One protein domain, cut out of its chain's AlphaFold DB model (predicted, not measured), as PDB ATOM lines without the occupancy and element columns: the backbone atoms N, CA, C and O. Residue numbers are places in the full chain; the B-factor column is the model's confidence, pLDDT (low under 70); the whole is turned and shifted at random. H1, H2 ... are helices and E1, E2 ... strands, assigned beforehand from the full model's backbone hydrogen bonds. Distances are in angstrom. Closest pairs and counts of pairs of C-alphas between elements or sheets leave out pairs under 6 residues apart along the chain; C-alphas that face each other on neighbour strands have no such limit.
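Overview. This is residues 43 to 138 of the 142 residues of an uncharacterized protein of Clostridiales bacterium (UniProt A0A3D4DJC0). A strongly twisted sheet of five strands forms a wall, with two helices, H1 and H2, over one face and no named helix on the other. H2 covers E5 and E2, while H1 lies over E5 and the neighbouring part of E4. The printed part has 96 residues, with two named helices and five named strands in the order H1 E1 H2 E2 E3 E4 E5; the sheet, in the order E1 E4 E5 E2 E3, is mixed. The class is mixed, helices and strands. The whole is compact, with a radius of gyration of the C-alphas of 12.6 A and spans of 39 by 28 by 21 A.

Along the chain. The longest strands are E4, residues 117 to 124, 22.9 A long, and E5, residues 131 to 138, 20.3 A long, which ends at C-alpha 138 at (230.108, 240.456, 247.751). E1 is residues 59 to 63, E2 residues 89 to 92 and E3 residues 97 to 99. H2, residues 64 to 80, measures 24.5 A and begins at C-alpha 64 at (227.388, 235.887, 254.912). H1, residues 44 to 55, measures 15.5 A and begins at C-alpha 44 at (246.286, 212.744, 246.427).

Arrangement. E4 and E5 form an antiparallel hairpin, with N 121 and O 135 2.9 A apart, within hydrogen-bond range. E5 and E2 are parallel, with N 91 and O 134 at 2.9 A. Edge strand E1 is antiparallel to E4, with N 62 and O 118 at 2.8 A. E2 and edge strand E3 form an antiparallel hairpin, with N 98 and O 90 at 2.8 A. E1 and E3 are apart. H2 makes two layers with the sheet, a helix on one face of it, at a height over the sheet of 9.8 A; it runs along the strands, at 18 degrees to E2 on the local plane. The closest C-alphas of H2 and E4 are those of Gly 64 and Arg 117, 5.6 A apart. E1, H2 and E2 form a split strand-helix-strand unit, two strands running the same way with E4 and E5 between them, and its crossover is right-handed. H1 is on the same face as H2, at a height of 10.1 A, over E5 and only just over E4, on which 3 of its C-alphas fall. The closest C-alphas of H1 and E5 are those of Asn 51 and Ile 131, 6.0 A apart. H1 and H2 are close but not clearly touching, the C-alphas of Tyr 54 and Leu 70 being 7.5 A apart, at a steep tilt of 44 degrees, opposite ways. Every O i to N i+4 pair is within hydrogen-bond range in H2, and 6 of 8 in H1.

Size, cuts and confidence. The C-alphas farthest apart, those of Asn 43 and Gly 115, are 39.1 A apart. The printed part has no cut. The link from E3 to E4, residues 100 to 116, is long. The mean pLDDT of the printed part is 91.4, and no printed residue is under 70.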
ATOM      1  N   ASN A  43     250.212 213.166 249.278       78.31
ATOM      2  CA  ASN A  43     249.368 212.122 248.703       78.31
ATOM      3  C   ASN A  43     248.059 212.742 248.174       78.31
ATOM      4  O   ASN A  43     247.456 213.571 248.856       78.31
ATOM      5  N   ASP A  44     247.562 212.298 247.015       80.06
ATOM      6  CA  ASP A  44     246.286 212.744 246.427       80.06
ATOM      7  C   ASP A  44     245.117 212.678 247.425       80.06
ATOM      8  O   ASP A  44     244.247 213.551 247.439       80.06
ATOM      9  N   VAL A  45     245.114 211.669 248.303       83.12
ATOM     10  CA  VAL A  45     244.112 211.520 249.373       83.12
ATOM     11  C   VAL A  45     244.189 212.668 250.382       83.12
ATOM     12  O   VAL A  45     243.159 213.182 250.820       83.12
ATOM     13  N   GLU A  46     245.397 213.094 250.745       84.50
ATOM     14  CA  GLU A  46     245.611 214.207 251.668       84.50
ATOM     15  C   GLU A  46     245.184 215.531 251.034       84.50
ATOM     16  O   GLU A  46     244.443 216.294 251.655       84.50
ATOM     17  N   ILE A  47     245.560 215.760 249.771       87.06
ATOM     18  CA  ILE A  47     245.147 216.944 249.005       87.06
ATOM     19  C   ILE A  47     243.620 217.014 248.924       87.06
ATOM     20  O   ILE A  47     243.026 218.067 249.155       87.06
ATOM     21  N   GLN A  48     242.956 215.895 248.624       88.75
ATOM     22  CA  GLN A  48     241.496 215.840 248.579       88.75
ATOM     23  C   GLN A  48     240.860 216.091 249.946       88.75
ATOM     24  O   GLN A  48     239.883 216.839 250.019       88.75
ATOM     25  N   SER A  49     241.401 215.507 251.015       89.75
ATOM     26  CA  SER A  49     240.904 215.702 252.382       89.75
ATOM     27  C   SER A  49     241.014 217.168 252.811       89.75
ATOM     28  O   SER A  49     240.021 217.783 253.209       89.75
ATOM     29  N   PHE A  50     242.193 217.768 252.618       91.00
ATOM     30  CA  PHE A  50     242.441 219.179 252.898       91.00
ATOM     31  C   PHE A  50     241.490 220.072 252.096       91.00
ATOM     32  O   PHE A  50     240.754 220.886 252.658       91.00
ATOM     33  N   ASN A  51     241.435 219.870 250.777       92.38
ATOM     34  CA  ASN A  51     240.634 220.708 249.898       92.38
ATOM     35  C   ASN A  51     239.130 220.577 250.161       92.38
ATOM     36  O   ASN A  51     238.407 221.561 250.021       92.38
ATOM     37  N   SER A  52     238.641 219.395 250.547       92.31
ATOM     38  CA  SER A  52     237.212 219.165 250.808       92.31
ATOM     39  C   SER A  52     236.681 220.039 251.945       92.31
ATOM     40  O   SER A  52     235.554 220.530 251.859       92.31
ATOM     41  N   THR A  53     237.512 220.300 252.959       91.44
ATOM     42  CA  THR A  53     237.179 221.196 254.077       91.44
ATOM     43  C   THR A  53     236.768 222.578 253.570       91.44
ATOM     44  O   THR A  53     235.693 223.069 253.917       91.44
ATOM     45  N   TYR A  54     237.563 223.175 252.678       94.06
ATOM     46  CA  TYR A  54     237.335 224.534 252.176       94.06
ATOM     47  C   TYR A  54     236.370 224.588 250.990       94.06
ATOM     48  O   TYR A  54     235.531 225.486 250.927       94.06
ATOM     49  N   LYS A  55     236.388 223.577 250.112       92.88
ATOM     50  CA  LYS A  55     235.410 223.436 249.018       92.88
ATOM     51  C   LYS A  55     233.974 223.368 249.519       92.88
ATOM     52  O   LYS A  55     233.069 223.821 248.829       92.88
ATOM     53  N   SER A  56     233.745 222.868 250.735       92.69
ATOM     54  CA  SER A  56     232.412 222.884 251.343       92.69
ATOM     55  C   SER A  56     231.829 224.302 251.490       92.69
ATOM     56  O   SER A  56     230.605 224.460 251.529       92.69
ATOM     57  N   TYR A  57     232.676 225.338 251.530       93.75
ATOM     58  CA  TYR A  57     232.289 226.749 251.606       93.75
ATOM     59  C   TYR A  57     232.164 227.442 250.247       93.75
ATOM     60  O   TYR A  57     231.612 228.539 250.191       93.75
ATOM     61  N   GLU A  58     232.622 226.799 249.175       92.88
ATOM     62  CA  GLU A  58     232.582 227.323 247.814       92.88
ATOM     63  C   GLU A  58     231.140 227.475 247.302       92.88
ATOM     64  O   GLU A  58     230.227 226.738 247.692       92.88
ATOM     65  N   GLY A  59     230.922 228.456 246.426       94.44
ATOM     66  CA  GLY A  59     229.643 228.650 245.755       94.44
ATOM     67  C   GLY A  59     229.465 230.059 245.206       94.44
ATOM     68  O   GLY A  59     230.054 231.017 245.693       94.44
ATOM     69  N   THR A  60     228.585 230.203 244.219       92.44
ATOM     70  CA  THR A  60     228.284 231.494 243.573       92.44
ATOM     71  C   THR A  60     227.318 232.364 244.371       92.44
ATOM     72  O   THR A  60     227.066 233.499 243.989       92.44
ATOM     73  N   SER A  61     226.721 231.825 245.438       93.75
ATOM     74  CA  SER A  61     225.690 232.492 246.231       93.75
ATOM     75  C   SER A  61     225.654 231.921 247.648       93.75
ATOM     76  O   SER A  61     224.780 231.136 248.015       93.75
ATOM     77  N   VAL A  62     226.642 232.299 248.449       95.31
ATOM     78  CA  VAL A  62     226.876 231.833 249.819       95.31
ATOM     79  C   VAL A  62     226.372 232.877 250.818       95.31
ATOM     80  O   VAL A  62     226.543 234.076 250.611       95.31
ATOM     81  N   SER A  63     225.725 232.444 251.905       94.94
ATOM     82  CA  SER A  63     225.262 233.360 252.955       94.94
ATOM     83  C   SER A  63     226.438 233.959 253.730       94.94
ATOM     84  O   SER A  63     227.411 233.264 254.027       94.94
ATOM     85  N   GLY A  64     226.335 235.228 254.134       93.62
ATOM     86  CA  GLY A  64     227.388 235.887 254.912       93.62
ATOM     87  C   GLY A  64     227.734 235.173 256.223       93.62
ATOM     88  O   GLY A  64     228.891 235.173 256.625       93.62
ATOM     89  N   THR A  65     226.781 234.486 256.859       94.75
ATOM     90  CA  THR A  65     227.058 233.633 258.031       94.75
ATOM     91  C   THR A  65     228.013 232.485 257.695       94.75
ATOM     92  O   THR A  65     228.944 232.221 258.453       94.75
ATOM     93  N   LYS A  66     227.825 231.827 256.544       95.00
ATOM     94  CA  LYS A  66     228.698 230.738 256.089       95.00
ATOM     95  C   LYS A  66     230.081 231.262 255.683       95.00
ATOM     96  O   LYS A  66     231.077 230.618 255.985       95.00
ATOM     97  N   VAL A  67     230.154 232.453 255.086       96.12
ATOM     98  CA  VAL A  67     231.435 233.117 254.786       96.12
ATOM     99  C   VAL A  67     232.170 233.535 256.060       96.12
ATOM    100  O   VAL A  67     233.378 233.368 256.149       96.12
ATOM    101  N   LYS A  68     231.464 234.024 257.084       95.50
ATOM    102  CA  LYS A  68     232.076 234.330 258.386       95.50
ATOM    103  C   LYS A  68     232.685 233.075 259.023       95.50
ATOM    104  O   LYS A  68     233.821 233.125 259.476       95.50
ATOM    105  N   ALA A  69     231.967 231.949 258.979       95.69
ATOM    106  CA  ALA A  69     232.489 230.665 259.446       95.69
ATOM    107  C   ALA A  69     233.733 230.215 258.658       95.69
ATOM    108  O   ALA A  69     234.683 229.727 259.261       95.69
ATOM    109  N   LEU A  70     233.761 230.434 257.336       96.50
ATOM    110  CA  LEU A  70     234.947 230.195 256.508       96.50
ATOM    111  C   LEU A  70     236.140 231.053 256.954       96.50
ATOM    112  O   LEU A  70     237.237 230.527 257.106       96.50
ATOM    113  N   VAL A  71     235.932 232.357 257.174       96.06
ATOM    114  CA  VAL A  71     236.988 233.274 257.641       96.06
ATOM    115  C   VAL A  71     237.568 232.796 258.970       96.06
ATOM    116  O   VAL A  71     238.786 232.742 259.123       96.06
ATOM    117  N   ASP A  72     236.709 232.413 259.916       95.12
ATOM    118  CA  ASP A  72     237.145 231.899 261.213       95.12
ATOM    119  C   ASP A  72     237.883 230.558 261.086       95.12
ATOM    120  O   ASP A  72     238.905 230.365 261.743       95.12
ATOM    121  N   ALA A  73     237.418 229.655 260.218       95.06
ATOM    122  CA  ALA A  73     238.081 228.379 259.956       95.06
ATOM    123  C   ALA A  73     239.483 228.572 259.360       95.06
ATOM    124  O   ALA A  73     240.436 227.971 259.850       95.06
ATOM    125  N   VAL A  74     239.620 229.438 258.351       95.88
ATOM    126  CA  VAL A  74     240.910 229.748 257.713       95.88
ATOM    127  C   VAL A  74     241.868 230.414 258.692       95.88
ATOM    128  O   VAL A  74     243.023 230.011 258.785       95.88
ATOM    129  N   TYR A  75     241.389 231.391 259.459       95.38
ATOM    130  CA  TYR A  75     242.204 232.059 260.468       95.38
ATOM    131  C   TYR A  75     242.729 231.075 261.522       95.38
ATOM    132  O   TYR A  75     243.925 231.041 261.797       95.38
ATOM    133  N   ASN A  76     241.851 230.237 262.084       94.50
ATOM    134  CA  ASN A  76     242.247 229.260 263.098       94.50
ATOM    135  C   ASN A  76     243.199 228.199 262.530       94.50
ATOM    136  O   ASN A  76     244.141 227.814 263.214       94.50
ATOM    137  N   HIS A  77     242.979 227.753 261.288       94.62
ATOM    138  CA  HIS A  77     243.897 226.849 260.593       94.62
ATOM    139  C   HIS A  77     245.288 227.476 260.470       94.62
ATOM    140  O   HIS A  77     246.257 226.889 260.944       94.62
ATOM    141  N   ASN A  78     245.375 228.699 259.938       94.56
ATOM    142  CA  ASN A  78     246.641 229.409 259.745       94.56
ATOM    143  C   ASN A  78     247.402 229.675 261.053       94.56
ATOM    144  O   ASN A  78     248.628 229.647 261.041       94.56
ATOM    145  N   LEU A  79     246.696 229.908 262.168       93.19
ATOM    146  CA  LEU A  79     247.314 230.072 263.490       93.19
ATOM    147  C   LEU A  79     248.030 228.807 263.978       93.19
ATOM    148  O   LEU A  79     249.021 228.893 264.695       93.19
ATOM    149  N   THR A  80     247.486 227.633 263.653       92.31
ATOM    150  CA  THR A  80     248.026 226.343 264.112       92.31
ATOM    151  C   THR A  80     248.931 225.666 263.090       92.31
ATOM    152  O   THR A  80     249.663 224.744 263.440       92.31
ATOM    153  N   GLU A  81     248.868 226.099 261.832       92.12
ATOM    154  CA  GLU A  81     249.649 225.542 260.739       92.12
ATOM    155  C   GLU A  81     251.063 226.127 260.742       92.12
ATOM    156  O   GLU A  81     251.268 227.334 260.622       92.12
ATOM    157  N   SER A  82     252.051 225.248 260.867       88.06
ATOM    158  CA  SER A  82     253.471 225.603 260.824       88.06
ATOM    159  C   SER A  82     254.038 225.619 259.403       88.06
ATOM    160  O   SER A  82     255.084 226.221 259.172       88.06
ATOM    161  N   ASP A  83     253.382 224.939 258.459       87.19
ATOM    162  CA  ASP A  83     253.809 224.867 257.065       87.19
ATOM    163  C   ASP A  83     253.193 226.002 256.230       87.19
ATOM    164  O   ASP A  83     252.000 226.011 255.915       87.19
ATOM    165  N   GLU A  84     254.032 226.947 255.803       86.38
ATOM    166  CA  GLU A  84     253.643 228.088 254.962       86.38
ATOM    167  C   GLU A  84     252.981 227.690 253.630       86.38
ATOM    168  O   GLU A  84     252.166 228.444 253.076       86.38
ATOM    169  N   SER A  85     253.289 226.497 253.108       85.19
ATOM    170  CA  SER A  85     252.676 225.978 251.880       85.19
ATOM    171  C   SER A  85     251.214 225.565 252.078       85.19
ATOM    172  O   SER A  85     250.443 225.554 251.118       85.19
ATOM    173  N   ARG A  86     250.802 225.297 253.325       88.62
ATOM    174  CA  ARG A  86     249.443 224.873 253.706       88.62
ATOM    175  C   ARG A  86     248.609 226.006 254.306       88.62
ATOM    176  O   ARG A  86     247.424 225.809 254.586       88.62
ATOM    177  N   LYS A  87     249.200 227.190 254.489       93.25
ATOM    178  CA  LYS A  87     248.486 228.401 254.906       93.25
ATOM    179  C   LYS A  87     247.698 229.017 253.757       93.25
ATOM    180  O   LYS A  87     248.125 229.026 252.597       93.25
ATOM    181  N   ILE A  88     246.554 229.593 254.108       94.81
ATOM    182  CA  ILE A  88     245.550 230.073 253.162       94.81
ATOM    183  C   ILE A  88     245.434 231.591 253.241       94.81
ATOM    184  O   ILE A  88     245.214 232.159 254.306       94.81
ATOM    185  N   GLU A  89     245.544 232.257 252.099       95.62
ATOM    186  CA  GLU A  89     245.262 233.683 251.958       95.62
ATOM    187  C   GLU A  89     243.787 233.900 251.590       95.62
ATOM    188  O   GLU A  89     243.262 233.234 250.692       95.62
ATOM    189  N   LEU A  90     243.119 234.862 252.232       96.19
ATOM    190  CA  LEU A  90     241.816 235.337 251.762       96.19
ATOM    191  C   LEU A  90     242.000 236.603 250.938       96.19
ATOM    192  O   LEU A  90     242.665 237.544 251.379       96.19
ATOM    193  N   VAL A  91     241.355 236.646 249.776       95.75
ATOM    194  CA  VAL A  91     241.351 237.812 248.887       95.75
ATOM    195  C   VAL A  91     239.929 238.252 248.556       95.75
ATOM    196  O   VAL A  91     238.991 237.455 248.613       95.75
ATOM    197  N   ASP A  92     239.756 239.521 248.203       93.25
ATOM    198  CA  ASP A  92     238.486 240.034 247.696       93.25
ATOM    199  C   ASP A  92     238.302 239.781 246.186       93.25
ATOM    200  O   ASP A  92     239.164 239.216 245.509       93.25
ATOM    201  N   GLY A  93     237.173 240.231 245.627       87.31
ATOM    202  CA  GLY A  93     236.883 240.131 244.190       87.31
ATOM    203  C   GLY A  93     237.864 240.867 243.262       87.31
ATOM    204  O   GLY A  93     237.838 240.630 242.058       87.31
ATOM    205  N   THR A  94     238.729 241.733 243.797       88.62
ATOM    206  CA  THR A  94     239.801 242.429 243.063       88.62
ATOM    207  C   THR A  94     241.171 241.768 243.242       88.62
ATOM    208  O   THR A  94     242.161 242.253 242.698       88.62
ATOM    209  N   ASN A  95     241.225 240.630 243.944       87.88
ATOM    210  CA  ASN A  95     242.435 239.944 244.400       87.88
ATOM    211  C   ASN A  95     243.257 240.714 245.447       87.88
ATOM    212  O   ASN A  95     244.423 240.379 245.659       87.88
ATOM    213  N   ALA A  96     242.679 241.708 246.126       91.31
ATOM    214  CA  ALA A  96     243.340 242.350 247.254       91.31
ATOM    215  C   ALA A  96     243.274 241.439 248.487       91.31
ATOM    216  O   ALA A  96     242.223 240.875 248.795       91.31
ATOM    217  N   THR A  97     244.391 241.289 249.197       93.75
ATOM    218  CA  THR A  97     244.467 240.481 250.419       93.75
ATOM    219  C   THR A  97     243.597 241.092 251.515       93.75
ATOM    220  O   THR A  97     243.820 242.223 251.940       93.75
ATOM    221  N   ILE A  98     242.620 240.321 251.992       94.56
ATOM    222  CA  ILE A  98     241.730 240.684 253.107       94.56
ATOM    223  C   ILE A  98     242.041 239.901 254.385       94.56
ATOM    224  O   ILE A  98     241.611 240.297 255.463       94.56
ATOM    225  N   LEU A  99     242.781 238.794 254.269       94.38
ATOM    226  CA  LEU A  99     243.418 238.105 255.388       94.38
ATOM    227  C   LEU A  99     244.733 237.491 254.899       94.38
ATOM    228  O   LEU A  99     244.723 236.602 254.045       94.38
ATOM    229  N   ALA A 100     245.852 237.975 255.435       93.44
ATOM    230  CA  ALA A 100     247.176 237.445 255.131       93.44
ATOM    231  C   ALA A 100     247.401 236.077 255.799       93.44
ATOM    232  O   ALA A 100     246.816 235.782 256.842       93.44
ATOM    233  N   LYS A 101     248.289 235.263 255.215       91.69
ATOM    234  CA  LYS A 101     248.635 233.922 255.716       91.69
ATOM    235  C   LYS A 101     249.158 233.933 257.154       91.69
ATOM    236  O   LYS A 101     248.770 233.090 257.950       91.69
ATOM    237  N   GLU A 102     250.003 234.905 257.474       90.12
ATOM    238  CA  GLU A 102     250.693 235.039 258.764       90.12
ATOM    239  C   GLU A 102     249.930 235.936 259.752       90.12
ATOM    240  O   GLU A 102     250.507 236.451 260.704       90.12
ATOM    241  N   GLN A 103     248.639 236.194 259.517       90.12
ATOM    242  CA  GLN A 103     247.880 237.064 260.407       90.12
ATOM    243  C   GLN A 103     247.582 236.373 261.747       90.12
ATOM    244  O   GLN A 103     246.817 235.412 261.792       90.12
ATOM    245  N   GLU A 104     248.126 236.924 262.832       89.31
ATOM    246  CA  GLU A 104     247.948 236.446 264.209       89.31
ATOM    247  C   GLU A 104     246.996 237.313 265.054       89.31
ATOM    248  O   GLU A 104     246.555 236.894 266.125       89.31
ATOM    249  N   ASP A 105     246.669 238.524 264.590       88.69
ATOM    250  CA  ASP A 105     245.754 239.447 265.257       88.69
ATOM    251  C   ASP A 105     244.294 239.159 264.848       88.69
ATOM    252  O   ASP A 105     243.905 239.374 263.690       88.69
ATOM    253  N   PRO A 106     243.425 238.739 265.789       86.69
ATOM    254  CA  PRO A 106     242.037 238.411 265.486       86.69
ATOM    255  C   PRO A 106     241.198 239.634 265.088       86.69
ATOM    256  O   PRO A 106     240.115 239.461 264.525       86.69
ATOM    257  N   THR A 107     241.662 240.858 265.361       88.25
ATOM    258  CA  THR A 107     240.981 242.099 264.954       88.25
ATOM    259  C   THR A 107     241.140 242.398 263.464       88.25
ATOM    260  O   THR A 107     240.333 243.134 262.900       88.25
ATOM    261  N   GLN A 108     242.120 241.771 262.806       88.38
ATOM    262  CA  GLN A 108     242.404 241.923 261.376       88.38
ATOM    263  C   GLN A 108     241.586 240.961 260.499       88.38
ATOM    264  O   GLN A 108     241.773 240.903 259.284       88.38
ATOM    265  N   LYS A 109     240.659 240.197 261.091       90.44
ATOM    266  CA  LYS A 109     239.714 239.374 260.332       90.44
ATOM    267  C   LYS A 109     238.802 240.260 259.475       90.44
ATOM    268  O   LYS A 109     238.256 241.242 259.987       90.44
ATOM    269  N   PRO A 110     238.529 239.891 258.212       90.19
ATOM    270  CA  PRO A 110     237.628 240.661 257.368       90.19
ATOM    271  C   PRO A 110     236.216 240.722 257.964       90.19
ATOM    272  O   PRO A 110     235.625 239.713 258.365       90.19
ATOM    273  N   ALA A 111     235.646 241.925 257.993       89.81
ATOM    274  CA  ALA A 111     234.294 242.157 258.485       89.81
ATOM    275  C   ALA A 111     233.248 241.680 257.461       89.81
ATOM    276  O   ALA A 111     232.869 242.400 256.539       89.81
ATOM    277  N   ILE A 112     232.748 240.456 257.640       93.50
ATOM    278  CA  ILE A 112     231.704 239.879 256.785       93.50
ATOM    279  C   ILE A 112     230.311 240.306 257.261       93.50
ATOM    280  O   ILE A 112     229.894 240.004 258.381       93.50
ATOM    281  N   LYS A 113     229.546 240.960 256.379       92.00
ATOM    282  CA  LYS A 113     228.136 241.309 256.618       92.00
ATOM    283  C   LYS A 113     227.265 240.064 256.447       92.00
ATOM    284  O   LYS A 113     227.138 239.555 255.334       92.00
ATOM    285  N   THR A 114     226.643 239.590 257.524       90.44
ATOM    286  CA  THR A 114     225.819 238.364 257.532       90.44
ATOM    287  C   THR A 114     224.538 238.480 256.703       90.44
ATOM    288  O   THR A 114     224.093 237.484 256.141       90.44
ATOM    289  N   GLY A 115     223.986 239.690 256.563       90.31
ATOM    290  CA  GLY A 115     222.794 239.974 255.751       90.31
ATOM    291  C   GLY A 115     223.039 240.071 254.240       90.31
ATOM    292  O   GLY A 115     222.144 240.491 253.517       90.31
ATOM    293  N   LYS A 116     224.243 239.739 253.761       92.75
ATOM    294  CA  LYS A 116     224.617 239.794 252.341       92.75
ATOM    295  C   LYS A 116     224.991 238.415 251.809       92.75
ATOM    296  O   LYS A 116     225.243 237.481 252.578       92.75
ATOM    297  N   ARG A 117     224.997 238.295 250.482       94.38
ATOM    298  CA  ARG A 117     225.415 237.091 249.764       94.38
ATOM    299  C   ARG A 117     226.775 237.315 249.122       94.38
ATOM    300  O   ARG A 117     227.130 238.446 248.805       94.38
ATOM    301  N   TYR A 118     227.528 236.237 248.951       95.50
ATOM    302  CA  TYR A 118     228.891 236.289 248.441       95.50
ATOM    303  C   TYR A 118     229.129 235.180 247.419       95.50
ATOM    304  O   TYR A 118     228.572 234.090 247.544       95.50
ATOM    305  N   SER A 119     229.990 235.449 246.444       95.12
ATOM    306  CA  SER A 119     230.659 234.423 245.653       95.12
ATOM    307  C   SER A 119     231.946 234.027 246.371       95.12
ATOM    308  O   SER A 119     232.753 234.892 246.718       95.12
ATOM    309  N   VAL A 120     232.115 232.734 246.619       96.56
ATOM    310  CA  VAL A 120     233.320 232.148 247.209       96.56
ATOM    311  C   VAL A 120     233.941 231.233 246.168       96.56
ATOM    312  O   VAL A 120     233.259 230.346 245.655       96.56
ATOM    313  N   THR A 121     235.224 231.427 245.874       95.44
ATOM    314  CA  THR A 121     235.975 230.620 244.905       95.44
ATOM    315  C   THR A 121     237.279 230.149 245.523       95.44
ATOM    316  O   THR A 121     238.065 230.958 246.020       95.44
ATOM    317  N   CYS A 122     237.516 228.840 245.497       92.94
ATOM    318  CA  CYS A 122     238.739 228.250 246.025       92.94
ATOM    319  C   CYS A 122     239.776 228.107 244.907       92.94
ATOM    320  O   CYS A 122     239.516 227.475 243.886       92.94
ATOM    321  N   VAL A 123     240.969 228.666 245.104       89.94
ATOM    322  CA  VAL A 123     242.045 228.655 244.110       89.94
ATOM    323  C   VAL A 123     243.167 227.730 244.595       89.94
ATOM    324  O   VAL A 123     243.885 228.081 245.537       89.94
ATOM    325  N   PRO A 124     243.328 226.538 243.989       86.00
ATOM    326  CA  PRO A 124     244.436 225.649 244.304       86.00
ATOM    327  C   PRO A 124     245.760 226.165 243.729       86.00
ATOM    328  O   PRO A 124     245.811 226.717 242.625       86.00
ATOM    329  N   GLU A 125     246.849 225.952 244.459       84.56
ATOM    330  CA  GLU A 125     248.200 226.230 243.987       84.56
ATOM    331  C   GLU A 125     248.635 225.197 242.939       84.56
ATOM    332  O   GLU A 125     248.425 223.996 243.092       84.56
ATOM    333  N   LYS A 126     249.289 225.657 241.865       75.56
ATOM    334  CA  LYS A 126     249.654 224.806 240.719       75.56
ATOM    335  C   LYS A 126     250.637 223.676 241.048       75.56
ATOM    336  O   LYS A 126     250.649 222.697 240.313       75.56
ATOM    337  N   LYS A 127     251.462 223.841 242.088       75.62
ATOM    338  CA  LYS A 127     252.520 222.891 242.470       75.62
ATOM    339  C   LYS A 127     252.029 221.839 243.466       75.62
ATOM    340  O   LYS A 127     252.268 220.658 243.262       75.62
ATOM    341  N   SER A 128     251.315 222.273 244.506       82.00
ATOM    342  CA  SER A 128     250.833 221.400 245.584       82.00
ATOM    343  C   SER A 128     249.423 220.862 245.381       82.00
ATOM    344  O   SER A 128     249.042 219.878 246.007       82.00
ATOM    345  N   GLY A 129     248.609 221.507 244.540       83.19
ATOM    346  CA  GLY A 129     247.191 221.185 244.393       83.19
ATOM    347  C   GLY A 129     246.338 221.556 245.613       83.19
ATOM    348  O   GLY A 129     245.116 221.391 245.562       83.19
ATOM    349  N   LEU A 130     246.939 222.077 246.688       89.75
ATOM    350  CA  LEU A 130     246.241 222.545 247.880       89.75
ATOM    351  C   LEU A 130     245.604 223.910 247.634       89.75
ATOM    352  O   LEU A 130     246.157 224.760 246.934       89.75
ATOM    353  N   ILE A 131     244.443 224.144 248.235       92.50
ATOM    354  CA  ILE A 131     243.821 225.468 248.281       92.50
ATOM    355  C   ILE A 131     244.666 226.366 249.181       92.50
ATOM    356  O   ILE A 131     244.628 226.232 250.397       92.50
ATOM    357  N   THR A 132     245.403 227.298 248.583       93.25
ATOM    358  CA  THR A 132     246.216 228.294 249.306       93.25
ATOM    359  C   THR A 132     245.646 229.705 249.189       93.25
ATOM    360  O   THR A 132     246.137 230.629 249.838       93.25
ATOM    361  N   LYS A 133     244.601 229.886 248.374       94.56
ATOM    362  CA  LYS A 133     243.905 231.156 248.193       94.56
ATOM    363  C   LYS A 133     242.404 230.946 248.080       94.56
ATOM    364  O   LYS A 133     241.950 230.076 247.337       94.56
ATOM    365  N   ILE A 134     241.629 231.765 248.784       96.00
ATOM    366  CA  ILE A 134     240.169 231.776 248.676       96.00
ATOM    367  C   ILE A 134     239.700 233.198 248.393       96.00
ATOM    368  O   ILE A 134     239.973 234.123 249.155       96.00
ATOM    369  N   GLN A 135     238.989 233.359 247.281       96.31
ATOM    370  CA  GLN A 135     238.417 234.626 246.857       96.31
ATOM    371  C   GLN A 135     236.992 234.763 247.392       96.31
ATOM    372  O   GLN A 135     236.173 233.857 247.227       96.31
ATOM    373  N   ILE A 136     236.695 235.907 248.009       95.31
ATOM    374  CA  ILE A 136     235.386 236.256 248.564       95.31
ATOM    375  C   ILE A 136     234.929 237.563 247.913       95.31
ATOM    376  O   ILE A 136     235.518 238.620 248.120       95.31
ATOM    377  N   GLN A 137     233.840 237.516 247.155       93.88
ATOM    378  CA  GLN A 137     233.263 238.690 246.501       93.88
ATOM    379  C   GLN A 137     231.832 238.902 246.980       93.88
ATOM    380  O   GLN A 137     231.027 237.978 246.935       93.88
ATOM    381  N   ILE A 138     231.497 240.111 247.433       92.94
ATOM    382  CA  ILE A 138     230.108 240.456 247.751       92.94
ATOM    383  C   ILE A 138     229.272 240.476 246.468       92.94
ATOM    384  O   ILE A 138     229.698 241.014 245.450       92.94
TER     385      ILE A 138